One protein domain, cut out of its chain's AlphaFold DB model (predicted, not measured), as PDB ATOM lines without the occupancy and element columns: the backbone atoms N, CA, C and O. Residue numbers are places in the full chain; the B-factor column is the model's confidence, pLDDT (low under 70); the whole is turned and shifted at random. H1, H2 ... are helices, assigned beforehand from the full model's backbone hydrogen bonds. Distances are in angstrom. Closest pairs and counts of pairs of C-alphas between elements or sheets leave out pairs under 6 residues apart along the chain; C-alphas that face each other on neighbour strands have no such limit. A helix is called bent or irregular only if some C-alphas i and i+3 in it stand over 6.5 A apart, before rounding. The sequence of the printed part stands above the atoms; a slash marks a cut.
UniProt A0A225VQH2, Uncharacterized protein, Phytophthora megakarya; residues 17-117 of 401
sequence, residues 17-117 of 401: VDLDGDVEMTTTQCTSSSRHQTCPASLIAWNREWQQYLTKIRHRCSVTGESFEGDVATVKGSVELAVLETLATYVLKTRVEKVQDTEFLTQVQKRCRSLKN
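This is residues 17 to 117 of the 401 residues of an uncharacterized protein of Phytophthora megakarya (UniProt A0A225VQH2). One long helix, H1, and a shorter one, H5, meet near the beginning of H1 and the later part of H5 as a V, and the short helices H2 and H3 lie on the stretch that folds back from the far end of H1 to the first residues of H5, closing a loose triangle. H4 lies near H3 and H5 at one corner, and a long tail with no named element, residues 17 to 39, leads into H1, with residues 18 to 24 and 33 to 39 sticking out. The printed part has 101 residues with five named helices, in the order H1, H2, H3, H4, H5, and no named strand; the class is all helix, with 61 of the 101 residues in named helices. The whole is loose, with a radius of gyration of the C-alphas of 16.5 A, and the C-alphas span 50 by 34 by 30 A along their three main axes.

H1, the longest helix, holds residues 40 to 64 and measures 36.3 A from its first C-alpha, that of Pro 40 at (-2.875, -3.849, 9.073), to its last, that of Thr 64 at (8.142, -25.383, -17.938). H5, residues 101 to 117, measures 25.0 A and ends at C-alpha 117 at (-12.121, 0.331, 4.076). H4, residues 81 to 91, measures 14.7 A. H2, residues 68 to 71, and H3, residues 75 to 78, have four residues each and measure 5.3 A and 5.1 A. No helix is bent or irregular. Residues 17 to 39, before H1, hold no named element, and their C-alphas lie 12 to 34 A from the mean of all C-alphas.

H1 touches H5 with residues 40 to 47 alone, and H5 touches H1 with residues 108 to 115 alone. Their closest C-alphas are those of Ile 44 and Cys 112, 5.9 A apart. The two run opposite ways at a steep tilt of 49 degrees. H1 also touches H2, with residues 57 to 61 alone; the closest C-alphas are those of Cys 61 and Phe 68, 6.0 A apart. H2 and H3 are apart, though they follow each other in the chain, and H1 and H3 are apart too. H5 touches H3 with residues 101 to 105 alone; the closest C-alphas are those of Val 75 and Asp 101, 5.5 A apart. H4 touches no helix. It is close to H3 but not clearly touching it, with the C-alphas of Lys 76 and Leu 84 the closest at 7.0 A. It is likewise close to H5 but not clearly touching it, about perpendicular at 75 degrees, with the C-alphas of Leu 87 and Phe 104 the closest at 7.7 A. H4 is apart from H1 and from H2. In H1 and H4 every O i to N i+4 pair is within hydrogen-bond range, in H5 12 of 13 are, and H2 and H3 are too short for such a pair.

The C-alphas farthest apart, those of Asp 20 and Asn 117, are 53.9 A apart. Without the stretches that stand free, residues 18 to 24 and 33 to 39, the body has 87 residues and spans 40 by 29 by 27 A. The printed part has no cut. The links H1 to H2, H2 to H3 and H3 to H4 are tight; the link H4 to H5, with 9 residues, is short. The mean pLDDT of the printed part is 72.9, and 28 residues are under 70, namely residues 17 to 41 and 115 to 117.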
ATOM      1  N   VAL A  17      27.911 -21.081  -1.786       44.00
ATOM      2  CA  VAL A  17      28.608 -21.689  -2.923       44.00
ATOM      3  C   VAL A  17      29.539 -22.738  -2.336       44.00
ATOM      4  O   VAL A  17      30.282 -22.423  -1.399       44.00
ATOM      5  N   ASP A  18      29.453 -23.969  -2.828       55.84
ATOM      6  CA  ASP A  18      30.334 -25.046  -2.387       55.84
ATOM      7  C   ASP A  18      31.759 -24.884  -2.955       55.84
ATOM      8  O   ASP A  18      32.074 -23.952  -3.702       55.84
ATOM      9  N   LEU A  19      32.661 -25.781  -2.554       44.28
ATOM     10  CA  LEU A  19      34.067 -25.755  -2.973       44.28
ATOM     11  C   LEU A  19      34.261 -26.011  -4.478       44.28
ATOM     12  O   LEU A  19      35.337 -25.709  -4.997       44.28
ATOM     13  N   ASP A  20      33.230 -26.506  -5.167       57.09
ATOM     14  CA  ASP A  20      33.238 -26.795  -6.602       57.09
ATOM     15  C   ASP A  20      32.645 -25.643  -7.438       57.09
ATOM     16  O   ASP A  20      32.757 -25.634  -8.668       57.09
ATOM     17  N   GLY A  21      32.114 -24.604  -6.782       46.41
ATOM     18  CA  GLY A  21      31.566 -23.416  -7.433       46.41
ATOM     19  C   GLY A  21      30.098 -23.552  -7.833       46.41
ATOM     20  O   GLY A  21      29.587 -22.674  -8.537       46.41
ATOM     21  N   ASP A  22      29.423 -24.609  -7.382       46.53
ATOM     22  CA  ASP A  22      28.002 -24.809  -7.598       46.53
ATOM     23  C   ASP A  22      27.193 -24.134  -6.477       46.53
ATOM     24  O   ASP A  22      27.593 -24.024  -5.315       46.53
ATOM     25  N   VAL A  23      26.035 -23.588  -6.856       46.44
ATOM     26  CA  VAL A  23      25.121 -22.938  -5.913       46.44
ATOM     27  C   VAL A  23      24.390 -24.029  -5.142       46.44
ATOM     28  O   VAL A  23      23.516 -24.700  -5.697       46.44
ATOM     29  N   GLU A  24      24.691 -24.170  -3.853       42.47
ATOM     30  CA  GLU A  24      23.891 -25.012  -2.973       42.47
ATOM     31  C   GLU A  24      22.504 -24.375  -2.815       42.47
ATOM     32  O   GLU A  24      22.309 -23.370  -2.126       42.47
ATOM     33  N   MET A  25      21.501 -24.966  -3.466       42.16
ATOM     34  CA  MET A  25      20.094 -24.634  -3.245       42.16
ATOM     35  C   MET A  25      19.641 -25.291  -1.941       42.16
ATOM     36  O   MET A  25      18.925 -26.292  -1.946       42.16
ATOM     37  N   THR A  26      20.070 -24.754  -0.801       39.66
ATOM     38  CA  THR A  26      19.511 -25.186   0.480       39.66
ATOM     39  C   THR A  26      18.040 -24.768   0.523       39.66
ATOM     40  O   THR A  26      17.715 -23.585   0.381       39.66
ATOM     41  N   THR A  27      17.134 -25.731   0.723       38.59
ATOM     42  CA  THR A  27      15.717 -25.467   1.008       38.59
ATOM     43  C   THR A  27      15.645 -24.462   2.148       38.59
ATOM     44  O   THR A  27      16.071 -24.749   3.266       38.59
ATOM     45  N   THR A  28      15.169 -23.257   1.845       37.78
ATOM     46  CA  THR A  28      15.255 -22.097   2.730       37.78
ATOM     47  C   THR A  28      14.505 -22.383   4.032       37.78
ATOM     48  O   THR A  28      13.277 -22.317   4.078       37.78
ATOM     49  N   GLN A  29      15.225 -22.715   5.104       34.00
ATOM     50  CA  GLN A  29      14.649 -22.695   6.443       34.00
ATOM     51  C   GLN A  29      14.437 -21.237   6.852       34.00
ATOM     52  O   GLN A  29      15.356 -20.419   6.818       34.00
ATOM     53  N   CYS A  30      13.201 -20.912   7.234       28.69
ATOM     54  CA  CYS A  30      12.832 -19.606   7.761       28.69
ATOM     55  C   CYS A  30      13.564 -19.349   9.085       28.69
ATOM     56  O   CYS A  30      13.143 -19.832  10.136       28.69
ATOM     57  N   THR A  31      14.641 -18.567   9.057       28.86
ATOM     58  CA  THR A  31      15.291 -18.100  10.283       28.86
ATOM     59  C   THR A  31      14.497 -16.939  10.871       28.86
ATOM     60  O   THR A  31      14.353 -15.881  10.256       28.86
ATOM     61  N   SER A  32      13.961 -17.146  12.070       34.38
ATOM     62  CA  SER A  32      13.159 -16.177  12.805       34.38
ATOM     63  C   SER A  32      14.043 -15.110  13.457       34.38
ATOM     64  O   SER A  32      14.697 -15.344  14.469       34.38
ATOM     65  N   SER A  33      14.027 -13.890  12.923       28.80
ATOM     66  CA  SER A  33      14.518 -12.708  13.638       28.80
ATOM     67  C   SER A  33      13.342 -11.944  14.258       28.80
ATOM     68  O   SER A  33      12.271 -11.776  13.669       28.80
ATOM     69  N   SER A  34      13.498 -11.570  15.529       38.09
ATOM     70  CA  SER A  34      12.455 -10.953  16.341       38.09
ATOM     71  C   SER A  34      12.363  -9.443  16.098       38.09
ATOM     72  O   SER A  34      13.347  -8.708  16.207       38.09
ATOM     73  N   ARG A  35      11.143  -8.962  15.831       33.59
ATOM     74  CA  ARG A  35      10.536  -7.826  16.540       33.59
ATOM     75  C   ARG A  35       9.073  -7.646  16.139       33.59
ATOM     76  O   ARG A  35       8.696  -7.755  14.979       33.59
ATOM     77  N   HIS A  36       8.259  -7.414  17.158       45.84
ATOM     78  CA  HIS A  36       6.828  -7.172  17.082       45.84
ATOM     79  C   HIS A  36       6.513  -5.926  16.247       45.84
ATOM     80  O   HIS A  36       7.001  -4.852  16.582       45.84
ATOM     81  N   GLN A  37       5.615  -6.043  15.260       39.16
ATOM     82  CA  GLN A  37       4.517  -5.081  15.118       39.16
ATOM     83  C   GLN A  37       3.391  -5.580  14.202       39.16
ATOM     84  O   GLN A  37       3.532  -5.816  13.004       39.16
ATOM     85  N   THR A  38       2.235  -5.716  14.843       58.94
ATOM     86  CA  THR A  38       0.912  -6.021  14.317       58.94
ATOM     87  C   THR A  38       0.305  -4.776  13.681       58.94
ATOM     88  O   THR A  38      -0.469  -4.064  14.322       58.94
ATOM     89  N   CYS A  39       0.630  -4.484  12.428       55.88
ATOM     90  CA  CYS A  39      -0.094  -3.453  11.696       55.88
ATOM     91  C   CYS A  39      -0.931  -4.090  10.577       55.88
ATOM     92  O   CYS A  39      -0.489  -5.049   9.937       55.88
ATOM     93  N   PRO A  40      -2.137  -3.562  10.302       63.03
ATOM     94  CA  PRO A  40      -2.875  -3.849   9.073       63.03
ATOM     95  C   PRO A  40      -1.990  -3.847   7.817       63.03
ATOM     96  O   PRO A  40      -2.234  -4.622   6.893       63.03
ATOM     97  N   ALA A  41      -0.928  -3.034   7.801       64.75
ATOM     98  CA  ALA A  41       0.028  -2.976   6.704       64.75
ATOM     99  C   ALA A  41       0.834  -4.275   6.514       64.75
ATOM    100  O   ALA A  41       0.993  -4.683   5.369       64.75
ATOM    101  N   SER A  42       1.260  -4.976   7.573       70.88
ATOM    102  CA  SER A  42       1.993  -6.253   7.456       70.88
ATOM    103  C   SER A  42       1.142  -7.352   6.816       70.88
ATOM    104  O   SER A  42       1.620  -8.100   5.969       70.88
ATOM    105  N   LEU A  43      -0.148  -7.418   7.163       74.50
ATOM    106  CA  LEU A  43      -1.084  -8.376   6.566       74.50
ATOM    107  C   LEU A  43      -1.372  -8.053   5.091       74.50
ATOM    108  O   LEU A  43      -1.418  -8.945   4.244       74.50
ATOM    109  N   ILE A  44      -1.538  -6.766   4.768       75.88
ATOM    110  CA  ILE A  44      -1.717  -6.306   3.385       75.88
ATOM    111  C   ILE A  44      -0.450  -6.566   2.556       75.88
ATOM    112  O   ILE A  44      -0.566  -6.979   1.399       75.88
ATOM    113  N   ALA A  45       0.736  -6.352   3.135       77.38
ATOM    114  CA  ALA A  45       2.028  -6.616   2.508       77.38
ATOM    115  C   ALA A  45       2.206  -8.108   2.214       77.38
ATOM    116  O   ALA A  45       2.395  -8.457   1.051       77.38
ATOM    117  N   TRP A  46       1.999  -8.978   3.207       84.06
ATOM    118  CA  TRP A  46       2.034 -10.429   3.011       84.06
ATOM    119  C   TRP A  46       1.060 -10.876   1.916       84.06
ATOM    120  O   TRP A  46       1.438 -11.595   0.999       84.06
ATOM    121  N   ASN A  47      -0.188 -10.390   1.933       82.12
ATOM    122  CA  ASN A  47      -1.162 -10.774   0.910       82.12
ATOM    123  C   ASN A  47      -0.741 -10.286  -0.490       82.12
ATOM    124  O   ASN A  47      -1.013 -10.962  -1.479       82.12
ATOM    125  N   ARG A  48      -0.076  -9.130  -0.602       81.88
ATOM    126  CA  ARG A  48       0.492  -8.649  -1.870       81.88
ATOM    127  C   ARG A  48       1.654  -9.531  -2.332       81.88
ATOM    128  O   ARG A  48       1.684  -9.898  -3.504       81.88
ATOM    129  N   GLU A  49       2.580  -9.860  -1.440       81.69
ATOM    130  CA  GLU A  49       3.723 -10.738  -1.720       81.69
ATOM    131  C   GLU A  49       3.258 -12.133  -2.138       81.69
ATOM    132  O   GLU A  49       3.733 -12.660  -3.141       81.69
ATOM    133  N   TRP A  50       2.238 -12.673  -1.469       85.06
ATOM    134  CA  TRP A  50       1.591 -13.926  -1.841       85.06
ATOM    135  C   TRP A  50       1.030 -13.882  -3.270       85.06
ATOM    136  O   TRP A  50       1.298 -14.774  -4.069       85.06
ATOM    137  N   GLN A  51       0.317 -12.818  -3.661       86.12
ATOM    138  CA  GLN A  51      -0.178 -12.682  -5.043       86.12
ATOM    139  C   GLN A  51       0.956 -12.572  -6.075       86.12
ATOM    140  O   GLN A  51       0.856 -13.117  -7.179       86.12
ATOM    141  N   GLN A  52       2.046 -11.880  -5.732       82.44
ATOM    142  CA  GLN A  52       3.229 -11.802  -6.590       82.44
ATOM    143  C   GLN A  52       3.903 -13.169  -6.736       82.44
ATOM    144  O   GLN A  52       4.272 -13.546  -7.847       82.44
ATOM    145  N   TYR A  53       4.010 -13.926  -5.645       86.69
ATOM    146  CA  TYR A  53       4.496 -15.300  -5.645       86.69
ATOM    147  C   TYR A  53       3.653 -16.190  -6.566       86.69
ATOM    148  O   TYR A  53       4.203 -16.793  -7.486       86.69
ATOM    149  N   LEU A  54       2.321 -16.185  -6.427       85.25
ATOM    150  CA  LEU A  54       1.441 -16.969  -7.301       85.25
ATOM    151  C   LEU A  54       1.614 -16.590  -8.778       85.25
ATOM    152  O   LEU A  54       1.615 -17.462  -9.641       85.25
ATOM    153  N   THR A  55       1.797 -15.302  -9.078       87.62
ATOM    154  CA  THR A  55       2.047 -14.835 -10.451       87.62
ATOM    155  C   THR A  55       3.361 -15.393 -11.001       87.62
ATOM    156  O   THR A  55       3.399 -15.856 -12.141       87.62
ATOM    157  N   LYS A  56       4.426 -15.407 -10.188       88.12
ATOM    158  CA  LYS A  56       5.725 -15.983 -10.564       88.12
ATOM    159  C   LYS A  56       5.630 -17.487 -10.812       88.12
ATOM    160  O   LYS A  56       6.145 -17.948 -11.825       88.12
ATOM    161  N   ILE A  57       4.948 -18.231  -9.938       85.88
ATOM    162  CA  ILE A  57       4.781 -19.682 -10.112       85.88
ATOM    163  C   ILE A  57       3.938 -19.984 -11.349       85.88
ATOM    164  O   ILE A  57       4.363 -20.777 -12.176       85.88
ATOM    165  N   ARG A  58       2.823 -19.274 -11.571       88.94
ATOM    166  CA  ARG A  58       2.033 -19.413 -12.812       88.94
ATOM    167  C   ARG A  58       2.873 -19.183 -14.059       88.94
ATOM    168  O   ARG A  58       2.751 -19.932 -15.022       88.94
ATOM    169  N   HIS A  59       3.721 -18.156 -14.043       86.12
ATOM    170  CA  HIS A  59       4.599 -17.882 -15.168       86.12
ATOM    171  C   HIS A  59       5.623 -19.002 -15.374       86.12
ATOM    172  O   HIS A  59       5.771 -19.471 -16.499       86.12
ATOM    173  N   ARG A  60       6.265 -19.485 -14.302       88.25
ATOM    174  CA  ARG A  60       7.182 -20.628 -14.379       88.25
ATOM    175  C   ARG A  60       6.482 -21.848 -14.974       88.25
ATOM    176  O   ARG A  60       6.920 -22.309 -16.019       88.25
ATOM    177  N   CYS A  61       5.352 -22.265 -14.400       88.50
ATOM    178  CA  CYS A  61       4.563 -23.404 -14.878       88.50
ATOM    179  C   CYS A  61       4.142 -23.249 -16.350       88.50
ATOM    180  O   CYS A  61       4.163 -24.217 -17.101       88.50
ATOM    181  N   SER A  62       3.820 -22.030 -16.807       88.75
ATOM    182  CA  SER A  62       3.483 -21.783 -18.220       88.75
ATOM    183  C   SER A  62       4.656 -21.999 -19.183       88.75
ATOM    184  O   SER A  62       4.442 -22.295 -20.355       88.75
ATOM    185  N   VAL A  63       5.889 -21.847 -18.697       87.38
ATOM    186  CA  VAL A  63       7.120 -21.989 -19.485       87.38
ATOM    187  C   VAL A  63       7.681 -23.411 -19.384       87.38
ATOM    188  O   VAL A  63       8.197 -23.925 -20.373       87.38
ATOM    189  N   THR A  64       7.587 -24.046 -18.214       83.62
ATOM    190  CA  THR A  64       8.142 -25.383 -17.938       83.62
ATOM    191  C   THR A  64       7.156 -26.520 -18.209       83.62
ATOM    192  O   THR A  64       7.583 -27.653 -18.407       83.62
ATOM    193  N   GLY A  65       5.851 -26.233 -18.250       82.75
ATOM    194  CA  GLY A  65       4.795 -27.246 -18.332       82.75
ATOM    195  C   GLY A  65       4.518 -27.963 -17.004       82.75
ATOM    196  O   GLY A  65       3.784 -28.948 -16.989       82.75
ATOM    197  N   GLU A  66       5.103 -27.495 -15.897       88.00
ATOM    198  CA  GLU A  66       4.900 -28.047 -14.552       88.00
ATOM    199  C   GLU A  66       3.483 -27.765 -14.019       88.00
ATOM    200  O   GLU A  66       2.813 -26.811 -14.428       88.00
ATOM    201  N   SER A  67       3.018 -28.589 -13.073       86.25
ATOM    202  CA  SER A  67       1.715 -28.395 -12.426       86.25
ATOM    203  C   SER A  67       1.778 -27.288 -11.379       86.25
ATOM    204  O   SER A  67       2.544 -27.359 -10.421       86.25
ATOM    205  N   PHE A  68       0.892 -26.300 -11.509       83.25
ATOM    206  CA  PHE A  68       0.768 -25.201 -10.552       83.25
ATOM    207  C   PHE A  68       0.456 -25.677  -9.125       83.25
ATOM    208  O   PHE A  68       0.970 -25.106  -8.169       83.25
ATOM    209  N   GLU A  69      -0.366 -26.718  -8.970       84.38
ATOM    210  CA  GLU A  69      -0.765 -27.219  -7.647       84.38
ATOM    211  C   GLU A  69       0.364 -27.959  -6.925       84.38
ATOM    212  O   GLU A  69       0.413 -27.932  -5.699       84.38
ATOM    213  N   GLY A  70       1.284 -28.586  -7.667       79.56
ATOM    214  CA  GLY A  70       2.442 -29.272  -7.083       79.56
ATOM    215  C   GLY A  70       3.560 -28.320  -6.654       79.56
ATOM    216  O   GLY A  70       4.324 -28.629  -5.744       79.56
ATOM    217  N   ASP A  71       3.626 -27.150  -7.287       80.50
ATOM    218  CA  ASP A  71       4.727 -26.195  -7.159       80.50
ATOM    219  C   ASP A  71       4.442 -25.020  -6.217       80.50
ATOM    220  O   ASP A  71       5.362 -24.315  -5.781       80.50
ATOM    221  N   VAL A  72       3.164 -24.758  -5.949       85.69
ATOM    222  CA  VAL A  72       2.737 -23.695  -5.044       85.69
ATOM    223  C   VAL A  72       2.948 -24.122  -3.597       85.69
ATOM    224  O   VAL A  72       2.468 -25.156  -3.143       85.69
ATOM    225  N   ALA A  73       3.632 -23.265  -2.845       85.38
ATOM    226  CA  ALA A  73       3.784 -23.387  -1.410       85.38
ATOM    227  C   ALA A  73       2.414 -23.368  -0.727       85.38
ATOM    228  O   ALA A  73       1.480 -22.693  -1.165       85.38
ATOM    229  N   THR A  74       2.318 -24.067   0.395       86.69
ATOM    230  CA  THR A  74       1.124 -24.043   1.231       86.69
ATOM    231  C   THR A  74       1.041 -22.726   1.991       86.69
ATOM    232  O   THR A  74       2.030 -22.159   2.462       86.69
ATOM    233  N   VAL A  75      -0.177 -22.239   2.156       83.44
ATOM    234  CA  VAL A  75      -0.503 -21.057   2.956       83.44
ATOM    235  C   VAL A  75      -0.104 -21.320   4.398       83.44
ATOM    236  O   VAL A  75       0.531 -20.472   5.022       83.44
ATOM    237  N   LYS A  76      -0.388 -22.534   4.885       84.94
ATOM    238  CA  LYS A  76       0.067 -23.016   6.191       84.94
ATOM    239  C   LYS A  76       1.591 -22.997   6.328       84.94
ATOM    240  O   LYS A  76       2.091 -22.661   7.388       84.94
ATOM    241  N   GLY A  77       2.333 -23.321   5.269       82.75
ATOM    242  CA  GLY A  77       3.798 -23.267   5.283       82.75
ATOM    243  C   GLY A  77       4.366 -21.845   5.250       82.75
ATOM    244  O   GLY A  77       5.498 -21.623   5.664       82.75
ATOM    245  N   SER A  78       3.584 -20.872   4.777       81.19
ATOM    246  CA  SER A  78       4.007 -19.473   4.610       81.19
ATOM    247  C   SER A  78       3.638 -18.540   5.772       81.19
ATOM    248  O   SER A  78       3.986 -17.357   5.749       81.19
ATOM    249  N   VAL A  79       2.900 -19.047   6.763       76.94
ATOM    250  CA  VAL A  79       2.381 -18.283   7.904       76.94
ATOM    251  C   VAL A  79       2.887 -18.913   9.203       76.94
ATOM    252  O   VAL A  79       2.939 -20.131   9.335       76.94
ATOM    253  N   GLU A  80       3.259 -18.085  10.180       74.56
ATOM    254  CA  GLU A  80       3.722 -18.551  11.493       74.56
ATOM    255  C   GLU A  80       2.649 -19.396  12.207       74.56
ATOM    256  O   GLU A  80       1.468 -19.038  12.227       74.56
ATOM    257  N   LEU A  81       3.069 -20.494  12.845       79.38
ATOM    258  CA  LEU A  81       2.163 -21.464  13.473       79.38
ATOM    259  C   LEU A  81       1.210 -20.820  14.494       79.38
ATOM    260  O   LEU A  81       0.008 -21.063  14.444       79.38
ATOM    261  N   ALA A  82       1.711 -19.915  15.339       77.56
ATOM    262  CA  ALA A  82       0.901 -19.198  16.330       77.56
ATOM    263  C   ALA A  82      -0.245 -18.378  15.694       77.56
ATOM    264  O   ALA A  82      -1.332 -18.232  16.262       77.56
ATOM    265  N   VAL A  83      -0.024 -17.852  14.485       75.56
ATOM    266  CA  VAL A  83      -1.035 -17.106  13.726       75.56
ATOM    267  C   VAL A  83      -2.077 -18.059  13.148       75.56
ATOM    268  O   VAL A  83      -3.274 -17.777  13.223       75.56
ATOM    269  N   LEU A  84      -1.642 -19.203  12.615       80.81
ATOM    270  CA  LEU A  84      -2.540 -20.241  12.108       80.81
ATOM    271  C   LEU A  84      -3.428 -20.809  13.214       80.81
ATOM    272  O   LEU A  84      -4.635 -20.921  13.009       80.81
ATOM    273  N   GLU A  85      -2.870 -21.093  14.389       83.44
ATOM    274  CA  GLU A  85      -3.616 -21.555  15.565       83.44
ATOM    275  C   GLU A  85      -4.664 -20.536  16.003       83.44
ATOM    276  O   GLU A  85      -5.821 -20.892  16.244       83.44
ATOM    277  N   THR A  86      -4.298 -19.253  16.028       81.50
ATOM    278  CA  THR A  86      -5.218 -18.174  16.393       81.50
ATOM    279  C   THR A  86      -6.357 -18.043  15.377       81.50
ATOM    280  O   THR A  86      -7.528 -17.943  15.753       81.50
ATOM    281  N   LEU A  87      -6.049 -18.067  14.076       80.56
ATOM    282  CA  LEU A  87      -7.059 -17.993  13.018       80.56
ATOM    283  C   LEU A  87      -7.967 -19.224  13.017       80.56
ATOM    284  O   LEU A  87      -9.186 -19.081  12.942       80.56
ATOM    285  N   ALA A  88      -7.399 -20.421  13.138       86.12
ATOM    286  CA  ALA A  88      -8.160 -21.661  13.167       86.12
ATOM    287  C   ALA A  88      -9.108 -21.694  14.374       86.12
ATOM    288  O   ALA A  88     -10.316 -21.864  14.210       86.12
ATOM    289  N   THR A  89      -8.579 -21.431  15.569       85.62
ATOM    290  CA  THR A  89      -9.317 -21.560  16.833       85.62
ATOM    291  C   THR A  89     -10.375 -20.474  16.991       85.62
ATOM    292  O   THR A  89     -11.530 -20.773  17.290       85.62
ATOM    293  N   TYR A  90     -10.013 -19.207  16.772       80.94
ATOM    294  CA  TYR A  90     -10.890 -18.084  17.116       80.94
ATOM    295  C   TYR A  90     -11.701 -17.547  15.938       80.94
ATOM    296  O   TYR A  90     -12.800 -17.030  16.148       80.94
ATOM    297  N   VAL A  91     -11.193 -17.641  14.704       81.69
ATOM    298  CA  VAL A  91     -11.901 -17.131  13.516       81.69
ATOM    299  C   VAL A  91     -12.689 -18.242  12.833       81.69
ATOM    300  O   VAL A  91     -13.874 -18.066  12.562       81.69
ATOM    301  N   LEU A  92     -12.050 -19.386  12.590       85.81
ATOM    302  CA  LEU A  92     -12.645 -20.524  11.885       85.81
ATOM    303  C   LEU A  92     -13.314 -21.541  12.814       85.81
ATOM    304  O   LEU A  92     -13.978 -22.456  12.331       85.81
ATOM    305  N   LYS A  93     -13.149 -21.389  14.135       88.44
ATOM    306  CA  LYS A  93     -13.711 -22.274  15.171       88.44
ATOM    307  C   LYS A  93     -13.438 -23.761  14.903       88.44
ATOM    308  O   LYS A  93     -14.282 -24.614  15.162       88.44
ATOM    309  N   THR A  94     -12.263 -24.061  14.352       89.31
ATOM    310  CA  THR A  94     -11.855 -25.392  13.881       89.31
ATOM    311  C   THR A  94     -10.388 -25.642  14.251       89.31
ATOM    312  O   THR A  94      -9.650 -24.703  14.539       89.31
ATOM    313  N   ARG A  95      -9.929 -26.900  14.266       84.88
ATOM    314  CA  ARG A  95      -8.506 -27.222  14.486       84.88
ATOM    315  C   ARG A  95      -7.669 -27.004  13.221       84.88
ATOM    316  O   ARG A  95      -8.166 -27.242  12.121       84.88
ATOM    317  N   VAL A  96      -6.403 -26.610  13.374       81.56
ATOM    318  CA  VAL A  96      -5.492 -26.249  12.264       81.56
ATOM    319  C   VAL A  96      -5.330 -27.384  11.247       81.56
ATOM    320  O   VAL A  96      -5.241 -27.133  10.043       81.56
ATOM    321  N   GLU A  97      -5.353 -28.640  11.697       85.81
ATOM    322  CA  GLU A  97      -5.171 -29.810  10.831       85.81
ATOM    323  C   GLU A  97      -6.359 -29.996   9.880       85.81
ATOM    324  O   GLU A  97      -6.179 -30.407   8.737       85.81
ATOM    325  N   LYS A  98      -7.571 -29.650  10.331       86.50
ATOM    326  CA  LYS A  98      -8.816 -29.827   9.566       86.50
ATOM    327  C   LYS A  98      -9.110 -28.682   8.598       86.50
ATOM    328  O   LYS A  98      -9.916 -28.852   7.688       86.50
ATOM    329  N   VAL A  99      -8.502 -27.516   8.798       86.31
ATOM    330  CA  VAL A  99      -8.731 -26.348   7.941       86.31
ATOM    331  C   VAL A  99      -7.930 -26.491   6.648       86.31
ATOM    332  O   VAL A  99      -6.741 -26.783   6.693       86.31
ATOM    333  N   GLN A 100      -8.554 -26.256   5.496       89.31
ATOM    334  CA  GLN A 100      -7.866 -26.231   4.203       89.31
ATOM    335  C   GLN A 100      -7.150 -24.893   3.974       89.31
ATOM    336  O   GLN A 100      -7.597 -23.842   4.435       89.31
ATOM    337  N   ASP A 101      -6.059 -24.907   3.210       86.81
ATOM    338  CA  ASP A 101      -5.282 -23.707   2.864       86.81
ATOM    339  C   ASP A 101      -6.124 -22.622   2.177       86.81
ATOM    340  O   ASP A 101      -5.933 -21.423   2.401       86.81
ATOM    341  N   THR A 102      -7.111 -23.043   1.385       88.12
ATOM    342  CA  THR A 102      -8.079 -22.168   0.715       88.12
ATOM    343  C   THR A 102      -8.949 -21.390   1.704       88.12
ATOM    344  O   THR A 102      -9.234 -20.211   1.479       88.12
ATOM    345  N   GLU A 103      -9.326 -22.001   2.828       87.62
ATOM    346  CA  GLU A 103     -10.129 -21.360   3.870       87.62
ATOM    347  C   GLU A 103      -9.299 -20.311   4.625       87.62
ATOM    348  O   GLU A 103      -9.752 -19.180   4.819       87.62
ATOM    349  N   PHE A 104      -8.036 -20.620   4.951       85.94
ATOM    350  CA  PHE A 104      -7.115 -19.635   5.530       85.94
ATOM    351  C   PHE A 104      -6.923 -18.427   4.609       85.94
ATOM    352  O   PHE A 104      -7.066 -17.285   5.055       85.94
ATOM    353  N   LEU A 105      -6.668 -18.657   3.317       86.81
ATOM    354  CA  LEU A 105      -6.551 -17.569   2.342       86.81
ATOM    355  C   LEU A 105      -7.814 -16.728   2.259       86.81
ATOM    356  O   LEU A 105      -7.726 -15.501   2.212       86.81
ATOM    357  N   THR A 106      -8.980 -17.366   2.258       88.50
ATOM    358  CA  THR A 106     -10.260 -16.664   2.168       88.50
ATOM    359  C   THR A 106     -10.445 -15.720   3.354       88.50
ATOM    360  O   THR A 106     -10.798 -14.552   3.162       88.50
ATOM    361  N   GLN A 107     -10.113 -16.158   4.573       85.31
ATOM    362  CA  GLN A 107     -10.182 -15.290   5.752       85.31
ATOM    363  C   GLN A 107      -9.149 -14.165   5.730       85.31
ATOM    364  O   GLN A 107      -9.483 -13.022   6.064       85.31
ATOM    365  N   VAL A 108      -7.915 -14.447   5.303       83.69
ATOM    366  CA  VAL A 108      -6.880 -13.414   5.150       83.69
ATOM    367  C   VAL A 108      -7.333 -12.353   4.149       83.69
ATOM    368  O   VAL A 108      -7.283 -11.157   4.435       83.69
ATOM    369  N   GLN A 109      -7.852 -12.768   2.995       84.81
ATOM    370  CA  GLN A 109      -8.366 -11.854   1.982       84.81
ATOM    371  C   GLN A 109      -9.567 -11.054   2.490       84.81
ATOM    372  O   GLN A 109      -9.634  -9.846   2.256       84.81
ATOM    373  N   LYS A 110     -10.494 -11.689   3.218       85.25
ATOM    374  CA  LYS A 110     -11.648 -11.022   3.834       85.25
ATOM    375  C   LYS A 110     -11.206  -9.926   4.805       85.25
ATOM    376  O   LYS A 110     -11.686  -8.798   4.708       85.25
ATOM    377  N   ARG A 111     -10.237 -10.222   5.677       80.44
ATOM    378  CA  ARG A 111      -9.625  -9.253   6.605       80.44
ATOM    379  C   ARG A 111      -8.895  -8.129   5.864       80.44
ATOM    380  O   ARG A 111      -9.083  -6.962   6.192       80.44
ATOM    381  N   CYS A 112      -8.117  -8.447   4.830       76.94
ATOM    382  CA  CYS A 112      -7.464  -7.445   3.982       76.94
ATOM    383  C   CYS A 112      -8.477  -6.493   3.333       76.94
ATOM    384  O   CYS A 112      -8.234  -5.291   3.261       76.94
ATOM    385  N   ARG A 113      -9.621  -7.011   2.866       76.44
ATOM    386  CA  ARG A 113     -10.692  -6.200   2.267       76.44
ATOM    387  C   ARG A 113     -11.375  -5.311   3.302       76.44
ATOM    388  O   ARG A 113     -11.589  -4.142   3.013       76.44
ATOM    389  N   SER A 114     -11.658  -5.816   4.505       73.62
ATOM    390  CA  SER A 114     -12.246  -4.984   5.564       73.62
ATOM    391  C   SER A 114     -11.289  -3.888   6.033       73.62
ATOM    392  O   SER A 114     -11.717  -2.765   6.259       73.62
ATOM    393  N   LEU A 115      -9.987  -4.180   6.141       65.44
ATOM    394  CA  LEU A 115      -8.981  -3.210   6.592       65.44
ATOM    395  C   LEU A 115      -8.742  -2.079   5.584       65.44
ATOM    396  O   LEU A 115      -8.533  -0.943   5.997       65.44
ATOM    397  N   LYS A 116      -8.841  -2.362   4.279       57.06
ATOM    398  CA  LYS A 116      -8.760  -1.344   3.216       57.06
ATOM    399  C   LYS A 116      -9.864  -0.281   3.290       57.06
ATOM    400  O   LYS A 116      -9.707   0.765   2.676       57.06
ATOM    401  N   ASN A 117     -10.942  -0.536   4.035       54.75
ATOM    402  CA  ASN A 117     -12.121   0.331   4.076       54.75
ATOM    403  C   ASN A 117     -12.254   1.145   5.373       54.75
ATOM    404  O   ASN A 117     -13.090   2.039   5.429       54.75
TER     405      ASN A 117